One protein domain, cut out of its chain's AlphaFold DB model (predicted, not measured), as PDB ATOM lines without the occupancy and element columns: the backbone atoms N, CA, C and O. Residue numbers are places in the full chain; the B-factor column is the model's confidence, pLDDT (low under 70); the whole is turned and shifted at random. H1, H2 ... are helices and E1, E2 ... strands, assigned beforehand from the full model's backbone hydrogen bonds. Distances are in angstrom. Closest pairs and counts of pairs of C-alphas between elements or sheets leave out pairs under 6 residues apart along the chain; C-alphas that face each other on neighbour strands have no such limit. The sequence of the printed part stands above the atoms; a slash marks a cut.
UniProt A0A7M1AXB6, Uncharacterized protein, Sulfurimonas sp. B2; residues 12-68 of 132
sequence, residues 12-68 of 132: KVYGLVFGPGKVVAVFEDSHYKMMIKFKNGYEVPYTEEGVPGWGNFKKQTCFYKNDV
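AT A GLANCE: This is residues 12 to 68 of the 132 residues of an uncharacterized protein of Sulfurimonas sp. B2 (UniProt A0A7M1AXB6). A strongly twisted, curled antiparallel sheet, in the order E4 E3 E2 E1 E5, forms an open trough; the loop of residues 47 to 61 joins its two edges, and tiny H1 sits over E1. Of 57 printed residues 28, under half, are in named elements, E1 to E5 then H1, mostly strand. The whole is compact, with a radius of gyration of the C-alphas of 10.2 A, spanning 26 by 23 by 21 A.

IN THESE COORDINATES: Find E2, residues 19 to 26, at C-alpha 19 (32.714, -12.812, -5.197); it runs 19.4 A. E3 is 34 to 38, E1 12 to 15, E4 43 to 46, E5 62 to 64; H1, 65 to 68, ends at C-alpha 68 (25.509, -5.490, -7.277).

HOW THE PARTS SIT: E1 E2 E3 E4 make a meander, each strand the antiparallel neighbour of the one before. Look within hydrogen-bond range: N 24 and O 35, 2.8 A; N 13 and O 21, 3.0 A; N 36 and O 44, 2.9 A; for E1 and E5, N 14 and O 63, 2.8 A. H1, too short for an O i to N i+4 pair, is on the sheet at a height of 8.0 A, only just over E1, where 3 C-alphas fall.

THE WHOLE: The farthest C-alphas, Asp 29 and Val 68, are 28.0 A apart. The printed part has no cut; E4 to E5 is a long link. Residues 55 and 67 to 68 have pLDDT under 70.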
ATOM      1  N   LYS A  12      36.106  -2.945 -11.281       85.38
ATOM      2  CA  LYS A  12      35.628  -3.763 -10.167       85.38
ATOM      3  C   LYS A  12      34.381  -4.508 -10.613       85.38
ATOM      4  O   LYS A  12      33.370  -3.896 -10.956       85.38
ATOM      5  N   VAL A  13      34.444  -5.822 -10.517       86.50
ATOM      6  CA  VAL A  13      33.361  -6.727 -10.896       86.50
ATOM      7  C   VAL A  13      33.006  -7.630  -9.725       86.50
ATOM      8  O   VAL A  13      33.765  -7.760  -8.757       86.50
ATOM      9  N   TYR A  14      31.842  -8.252  -9.805       83.75
ATOM     10  CA  TYR A  14      31.362  -9.211  -8.832       83.75
ATOM     11  C   TYR A  14      30.933 -10.489  -9.549       83.75
ATOM     12  O   TYR A  14      30.008 -10.487 -10.360       83.75
ATOM     13  N   GLY A  15      31.627 -11.584  -9.253       82.56
ATOM     14  CA  GLY A  15      31.245 -12.917  -9.691       82.56
ATOM     15  C   GLY A  15      30.318 -13.560  -8.666       82.56
ATOM     16  O   GLY A  15      30.610 -13.541  -7.473       82.56
ATOM     17  N   LEU A  16      29.237 -14.195  -9.116       79.50
ATOM     18  CA  LEU A  16      28.302 -14.920  -8.244       79.50
ATOM     19  C   LEU A  16      28.983 -16.019  -7.415       79.50
ATOM     20  O   LEU A  16      28.548 -16.301  -6.305       79.50
ATOM     21  N   VAL A  17      30.040 -16.639  -7.947       78.81
ATOM     22  CA  VAL A  17      30.722 -17.773  -7.302       78.81
ATOM     23  C   VAL A  17      31.939 -17.318  -6.499       78.81
ATOM     24  O   VAL A  17      32.084 -17.666  -5.333       78.81
ATOM     25  N   PHE A  18      32.827 -16.537  -7.117       77.62
ATOM     26  CA  PHE A  18      34.105 -16.146  -6.512       77.62
ATOM     27  C   PHE A  18      34.062 -14.793  -5.790       77.62
ATOM     28  O   PHE A  18      35.044 -14.387  -5.165       77.62
ATOM     29  N   GLY A  19      32.925 -14.095  -5.851       82.06
ATOM     30  CA  GLY A  19      32.714 -12.812  -5.197       82.06
ATOM     31  C   GLY A  19      33.450 -11.661  -5.897       82.06
ATOM     32  O   GLY A  19      33.501 -11.611  -7.127       82.06
ATOM     33  N   PRO A  20      34.002 -10.691  -5.149       85.06
ATOM     34  CA  PRO A  20      34.581  -9.487  -5.734       85.06
ATOM     35  C   PRO A  20      35.879  -9.785  -6.497       85.06
ATOM     36  O   PRO A  20      36.819 -10.381  -5.959       85.06
ATOM     37  N   GLY A  21      35.951  -9.293  -7.730       85.44
ATOM     38  CA  GLY A  21      37.094  -9.431  -8.626       85.44
ATOM     39  C   GLY A  21      37.497  -8.113  -9.281       85.44
ATOM     40  O   GLY A  21      36.826  -7.084  -9.147       85.44
ATOM     41  N   LYS A  22      38.636  -8.139  -9.970       89.88
ATOM     42  CA  LYS A  22      39.130  -7.031 -10.791       89.88
ATOM     43  C   LYS A  22      39.479  -7.527 -12.182       89.88
ATOM     44  O   LYS A  22      40.107  -8.576 -12.310       89.88
ATOM     45  N   VAL A  23      39.130  -6.753 -13.200       89.25
ATOM     46  CA  VAL A  23      39.547  -7.027 -14.579       89.25
ATOM     47  C   VAL A  23      41.055  -6.801 -14.698       89.25
ATOM     48  O   VAL A  23      41.558  -5.735 -14.339       89.25
ATOM     49  N   VAL A  24      41.785  -7.808 -15.171       89.00
ATOM     50  CA  VAL A  24      43.247  -7.776 -15.345       89.00
ATOM     51  C   VAL A  24      43.634  -7.612 -16.808       89.00
ATOM     52  O   VAL A  24      44.600  -6.910 -17.096       89.00
ATOM     53  N   ALA A  25      42.869  -8.202 -17.722       85.62
ATOM     54  CA  ALA A  25      43.089  -8.086 -19.156       85.62
ATOM     55  C   ALA A  25      41.751  -7.979 -19.890       85.62
ATOM     56  O   ALA A  25      40.749  -8.532 -19.430       85.62
ATOM     57  N   VAL A  26      41.763  -7.279 -21.020       85.56
ATOM     58  CA  VAL A  26      40.653  -7.183 -21.971       85.56
ATOM     59  C   VAL A  26      41.207  -7.611 -23.328       85.56
ATOM     60  O   VAL A  26      42.306  -7.195 -23.692       85.56
ATOM     61  N   PHE A  27      40.489  -8.481 -24.028       83.50
ATOM     62  CA  PHE A  27      40.867  -9.014 -25.332       83.50
ATOM     63  C   PHE A  27      39.810  -8.594 -26.352       83.50
ATOM     64  O   PHE A  27      38.627  -8.859 -26.149       83.50
ATOM     65  N   GLU A  28      40.233  -7.938 -27.432       71.50
ATOM     66  CA  GLU A  28      39.325  -7.440 -28.478       71.50
ATOM     67  C   GLU A  28      38.974  -8.532 -29.507       71.50
ATOM     68  O   GLU A  28      37.834  -8.607 -29.945       71.50
ATOM     69  N   ASP A  29      39.907  -9.447 -29.804       70.00
ATOM     70  CA  ASP A  29      39.756 -10.522 -30.803       70.00
ATOM     71  C   ASP A  29      39.838 -11.927 -30.174       70.00
ATOM     72  O   ASP A  29      40.637 -12.781 -30.567       70.00
ATOM     73  N   SER A  30      39.041 -12.196 -29.138       73.75
ATOM     74  CA  SER A  30      39.002 -13.523 -28.511       73.75
ATOM     75  C   SER A  30      37.589 -13.947 -28.127       73.75
ATOM     76  O   SER A  30      36.715 -13.121 -27.890       73.75
ATOM     77  N   HIS A  31      37.370 -15.261 -28.011       74.81
ATOM     78  CA  HIS A  31      36.109 -15.817 -27.506       74.81
ATOM     79  C   HIS A  31      35.784 -15.316 -26.085       74.81
ATOM     80  O   HIS A  31      34.619 -15.195 -25.708       74.81
ATOM     81  N   TYR A  32      36.818 -14.993 -25.305       81.38
ATOM     82  CA  TYR A  32      36.700 -14.373 -23.990       81.38
ATOM     83  C   TYR A  32      37.168 -12.921 -24.055       81.38
ATOM     84  O   TYR A  32      38.334 -12.664 -24.338       81.38
ATOM     85  N   LYS A  33      36.279 -11.977 -23.737       81.62
ATOM     86  CA  LYS A  33      36.543 -10.532 -23.802       81.62
ATOM     87  C   LYS A  33      37.363 -10.011 -22.637       81.62
ATOM     88  O   LYS A  33      38.033  -8.996 -22.764       81.62
ATOM     89  N   MET A  34      37.331 -10.678 -21.487       85.62
ATOM     90  CA  MET A  34      38.068 -10.209 -20.315       85.62
ATOM     91  C   MET A  34      38.588 -11.342 -19.449       85.62
ATOM     92  O   MET A  34      38.012 -12.426 -19.393       85.62
ATOM     93  N   MET A  35      39.639 -11.046 -18.698       87.50
ATOM     94  CA  MET A  35      40.143 -11.892 -17.629       87.50
ATOM     95  C   MET A  35      39.963 -11.183 -16.296       87.50
ATOM     96  O   MET A  35      40.399 -10.044 -16.120       87.50
ATOM     97  N   ILE A  36      39.331 -11.864 -15.348       87.44
ATOM     98  CA  ILE A  36      39.036 -11.334 -14.022       87.44
ATOM     99  C   ILE A  36      39.847 -12.104 -12.994       87.44
ATOM    100  O   ILE A  36      39.779 -13.329 -12.923       87.44
ATOM    101  N   LYS A  37      40.576 -11.367 -12.159       89.31
ATOM    102  CA  LYS A  37      41.268 -11.897 -10.989       89.31
ATOM    103  C   LYS A  37      40.436 -11.656  -9.745       89.31
ATOM    104  O   LYS A  37      40.155 -10.512  -9.374       89.31
ATOM    105  N   PHE A  38      40.052 -12.740  -9.095       86.81
ATOM    106  CA  PHE A  38      39.289 -12.720  -7.857       86.81
ATOM    107  C   PHE A  38      40.211 -12.658  -6.637       86.81
ATOM    108  O   PHE A  38      41.391 -13.008  -6.693       86.81
ATOM    109  N   LYS A  39      39.675 -12.198  -5.497       80.75
ATOM    110  CA  LYS A  39      40.448 -12.085  -4.243       80.75
ATOM    111  C   LYS A  39      41.008 -13.417  -3.740       80.75
ATOM    112  O   LYS A  39      42.004 -13.416  -3.029       80.75
ATOM    113  N   ASN A  40      40.376 -14.527  -4.102       79.00
ATOM    114  CA  ASN A  40      40.822 -15.878  -3.775       79.00
ATOM    115  C   ASN A  40      42.024 -16.352  -4.622       79.00
ATOM    116  O   ASN A  40      42.438 -17.496  -4.486       79.00
ATOM    117  N   GLY A  41      42.579 -15.495  -5.488       79.44
ATOM    118  CA  GLY A  41      43.762 -15.788  -6.299       79.44
ATOM    119  C   GLY A  41      43.462 -16.445  -7.646       79.44
ATOM    120  O   GLY A  41      44.379 -16.574  -8.452       79.44
ATOM    121  N   TYR A  42      42.205 -16.808  -7.919       84.06
ATOM    122  CA  TYR A  42      41.814 -17.400  -9.195       84.06
ATOM    123  C   TYR A  42      41.661 -16.339 -10.284       84.06
ATOM    124  O   TYR A  42      41.106 -15.259 -10.058       84.06
ATOM    125  N   GLU A  43      42.124 -16.687 -11.480       87.81
ATOM    126  CA  GLU A  43      41.964 -15.902 -12.697       87.81
ATOM    127  C   GLU A  43      41.028 -16.647 -13.638       87.81
ATOM    128  O   GLU A  43      41.215 -17.830 -13.922       87.81
ATOM    129  N   VAL A  44      39.981 -15.959 -14.072       86.88
ATOM    130  CA  VAL A  44      38.901 -16.558 -14.843       86.88
ATOM    131  C   VAL A  44      38.632 -15.713 -16.082       86.88
ATOM    132  O   VAL A  44      38.403 -14.506 -15.947       86.88
ATOM    133  N   PRO A  45      38.608 -16.323 -17.276       88.56
ATOM    134  CA  PRO A  45      38.170 -15.645 -18.481       88.56
ATOM    135  C   PRO A  45      36.636 -15.570 -18.544       88.56
ATOM    136  O   PRO A  45      35.940 -16.505 -18.143       88.56
ATOM    137  N   TYR A  46      36.113 -14.461 -19.057       85.94
ATOM    138  CA  TYR A  46      34.685 -14.206 -19.239       85.94
ATOM    139  C   TYR A  46      34.393 -13.704 -20.653       85.94
ATOM    140  O   TYR A  46      35.196 -12.987 -21.252       85.94
ATOM    141  N   THR A  47      33.234 -14.087 -21.184       86.31
ATOM    142  CA  THR A  47      32.710 -13.592 -22.466       86.31
ATOM    143  C   THR A  47      32.132 -12.179 -22.324       86.31
ATOM    144  O   THR A  47      31.982 -11.663 -21.214       86.31
ATOM    145  N   GLU A  48      31.753 -11.554 -23.444       83.19
ATOM    146  CA  GLU A  48      31.106 -10.228 -23.449       83.19
ATOM    147  C   GLU A  48      29.769 -10.193 -22.684       83.19
ATOM    148  O   GLU A  48      29.319  -9.138 -22.237       83.19
ATOM    149  N   GLU A  49      29.142 -11.358 -22.517       80.56
ATOM    150  CA  GLU A  49      27.885 -11.547 -21.789       80.56
ATOM    151  C   GLU A  49      28.106 -11.900 -20.308       80.56
ATOM    152  O   GLU A  49      27.156 -12.179 -19.580       80.56
ATOM    153  N   GLY A  50      29.355 -11.933 -19.830       79.62
ATOM    154  CA  GLY A  50      29.660 -12.286 -18.443       79.62
ATOM    155  C   GLY A  50      29.499 -13.770 -18.126       79.62
ATOM    156  O   GLY A  50      29.299 -14.135 -16.959       79.62
ATOM    157  N   VAL A  51      29.584 -14.632 -19.143       85.25
ATOM    158  CA  VAL A  51      29.620 -16.088 -18.974       85.25
ATOM    159  C   VAL A  51      31.065 -16.513 -18.688       85.25
ATOM    160  O   VAL A  51      31.972 -16.104 -19.416       85.25
ATOM    161  N   PRO A  52      31.317 -17.284 -17.619       86.00
ATOM    162  CA  PRO A  52      32.656 -17.725 -17.260       86.00
ATOM    163  C   PRO A  52      33.143 -18.841 -18.188       86.00
ATOM    164  O   PRO A  52      32.371 -19.715 -18.566       86.00
ATOM    165  N   GLY A  53      34.447 -18.882 -18.457       80.88
ATOM    166  CA  GLY A  53      35.094 -19.991 -19.169       80.88
ATOM    167  C   GLY A  53      35.384 -21.229 -18.315       80.88
ATOM    168  O   GLY A  53      35.989 -22.180 -18.803       80.88
ATOM    169  N   TRP A  54      34.989 -21.230 -17.039       77.69
ATOM    170  CA  TRP A  54      35.078 -22.393 -16.154       77.69
ATOM    171  C   TRP A  54      33.670 -22.905 -15.851       77.69
ATOM    172  O   TRP A  54      32.765 -22.118 -15.585       77.69
ATOM    173  N   GLY A  55      33.488 -24.225 -15.858       66.94
ATOM    174  CA  GLY A  55      32.176 -24.852 -15.685       66.94
ATOM    175  C   GLY A  55      31.262 -24.715 -16.911       66.94
ATOM    176  O   GLY A  55      31.540 -23.982 -17.851       66.94
ATOM    177  N   ASN A  56      30.152 -25.456 -16.915       75.00
ATOM    178  CA  ASN A  56      29.185 -25.464 -18.020       75.00
ATOM    179  C   ASN A  56      28.030 -24.485 -17.745       75.00
ATOM    180  O   ASN A  56      26.864 -24.879 -17.645       75.00
ATOM    181  N   PHE A  57      28.359 -23.211 -17.522       76.00
ATOM    182  CA  PHE A  57      27.361 -22.181 -17.244       76.00
ATOM    183  C   PHE A  57      26.804 -21.621 -18.553       76.00
ATOM    184  O   PHE A  57      27.541 -21.144 -19.403       76.00
ATOM    185  N   LYS A  58      25.474 -21.632 -18.691       73.56
ATOM    186  CA  LYS A  58      24.755 -20.989 -19.810       73.56
ATOM    187  C   LYS A  58      24.203 -19.605 -19.454       73.56
ATOM    188  O   LYS A  58      23.368 -19.072 -20.170       73.56
ATOM    189  N   LYS A  59      24.567 -19.079 -18.283       80.50
ATOM    190  CA  LYS A  59      24.014 -17.845 -17.718       80.50
ATOM    191  C   LYS A  59      25.142 -16.906 -17.326       80.50
ATOM    192  O   LYS A  59      26.217 -17.364 -16.935       80.50
ATOM    193  N   GLN A  60      24.861 -15.610 -17.382       82.88
ATOM    194  CA  GLN A  60      25.735 -14.570 -16.863       82.88
ATOM    195  C   GLN A  60      25.985 -14.797 -15.369       82.88
ATOM    196  O   GLN A  60      25.048 -14.928 -14.580       82.88
ATOM    197  N   THR A  61      27.258 -14.862 -14.982       82.69
ATOM    198  CA  THR A  61      27.654 -15.001 -13.570       82.69
ATOM    199  C   THR A  61      28.543 -13.873 -13.078       82.69
ATOM    200  O   THR A  61      28.874 -13.842 -11.894       82.69
ATOM    201  N   CYS A  62      28.922 -12.954 -13.965       82.19
ATOM    202  CA  CYS A  62      29.694 -11.768 -13.646       82.19
ATOM    203  C   CYS A  62      28.866 -10.510 -13.899       82.19
ATOM    204  O   CYS A  62      28.228 -10.382 -14.943       82.19
ATOM    205  N   PHE A  63      28.929  -9.581 -12.953       84.19
ATOM    206  CA  PHE A  63      28.253  -8.291 -13.002       84.19
ATOM    207  C   PHE A  63      29.235  -7.183 -12.625       84.19
ATOM    208  O   PHE A  63      30.216  -7.427 -11.912       84.19
ATOM    209  N   TYR A  64      28.985  -5.953 -13.065       82.31
ATOM    210  CA  TYR A  64      29.735  -4.811 -12.548       82.31
ATOM    211  C   TYR A  64      29.469  -4.638 -11.056       82.31
ATOM    212  O   TYR A  64      28.361  -4.880 -10.579       82.31
ATOM    213  N   LYS A  65      30.477  -4.188 -10.295       76.25
ATOM    214  CA  LYS A  65      30.288  -3.971  -8.853       76.25
ATOM    215  C   LYS A  65      29.120  -3.023  -8.580       76.25
ATOM    216  O   LYS A  65      28.366  -3.291  -7.661       76.25
ATOM    217  N   ASN A  66      28.969  -1.969  -9.383       70.00
ATOM    218  CA  ASN A  66      27.907  -0.973  -9.222       70.00
ATOM    219  C   ASN A  66      26.499  -1.562  -9.405       70.00
ATOM    220  O   ASN A  66      25.566  -1.085  -8.773       70.00
ATOM    221  N   ASP A  67      26.357  -2.624 -10.199       69.69
ATOM    222  CA  ASP A  67      25.065  -3.283 -10.421       69.69
ATOM    223  C   ASP A  67      24.689  -4.221  -9.263       69.69
ATOM    224  O   ASP A  67      23.527  -4.585  -9.099       69.69
ATOM    225  N   VAL A  68      25.672  -4.605  -8.444       66.56
ATOM    226  CA  VAL A  68      25.509  -5.490  -7.277       66.56
ATOM    227  C   VAL A  68      25.683  -4.723  -5.956       66.56
ATOM    228  O   VAL A  68      25.485  -5.286  -4.879       66.56
TER     229      VAL A  68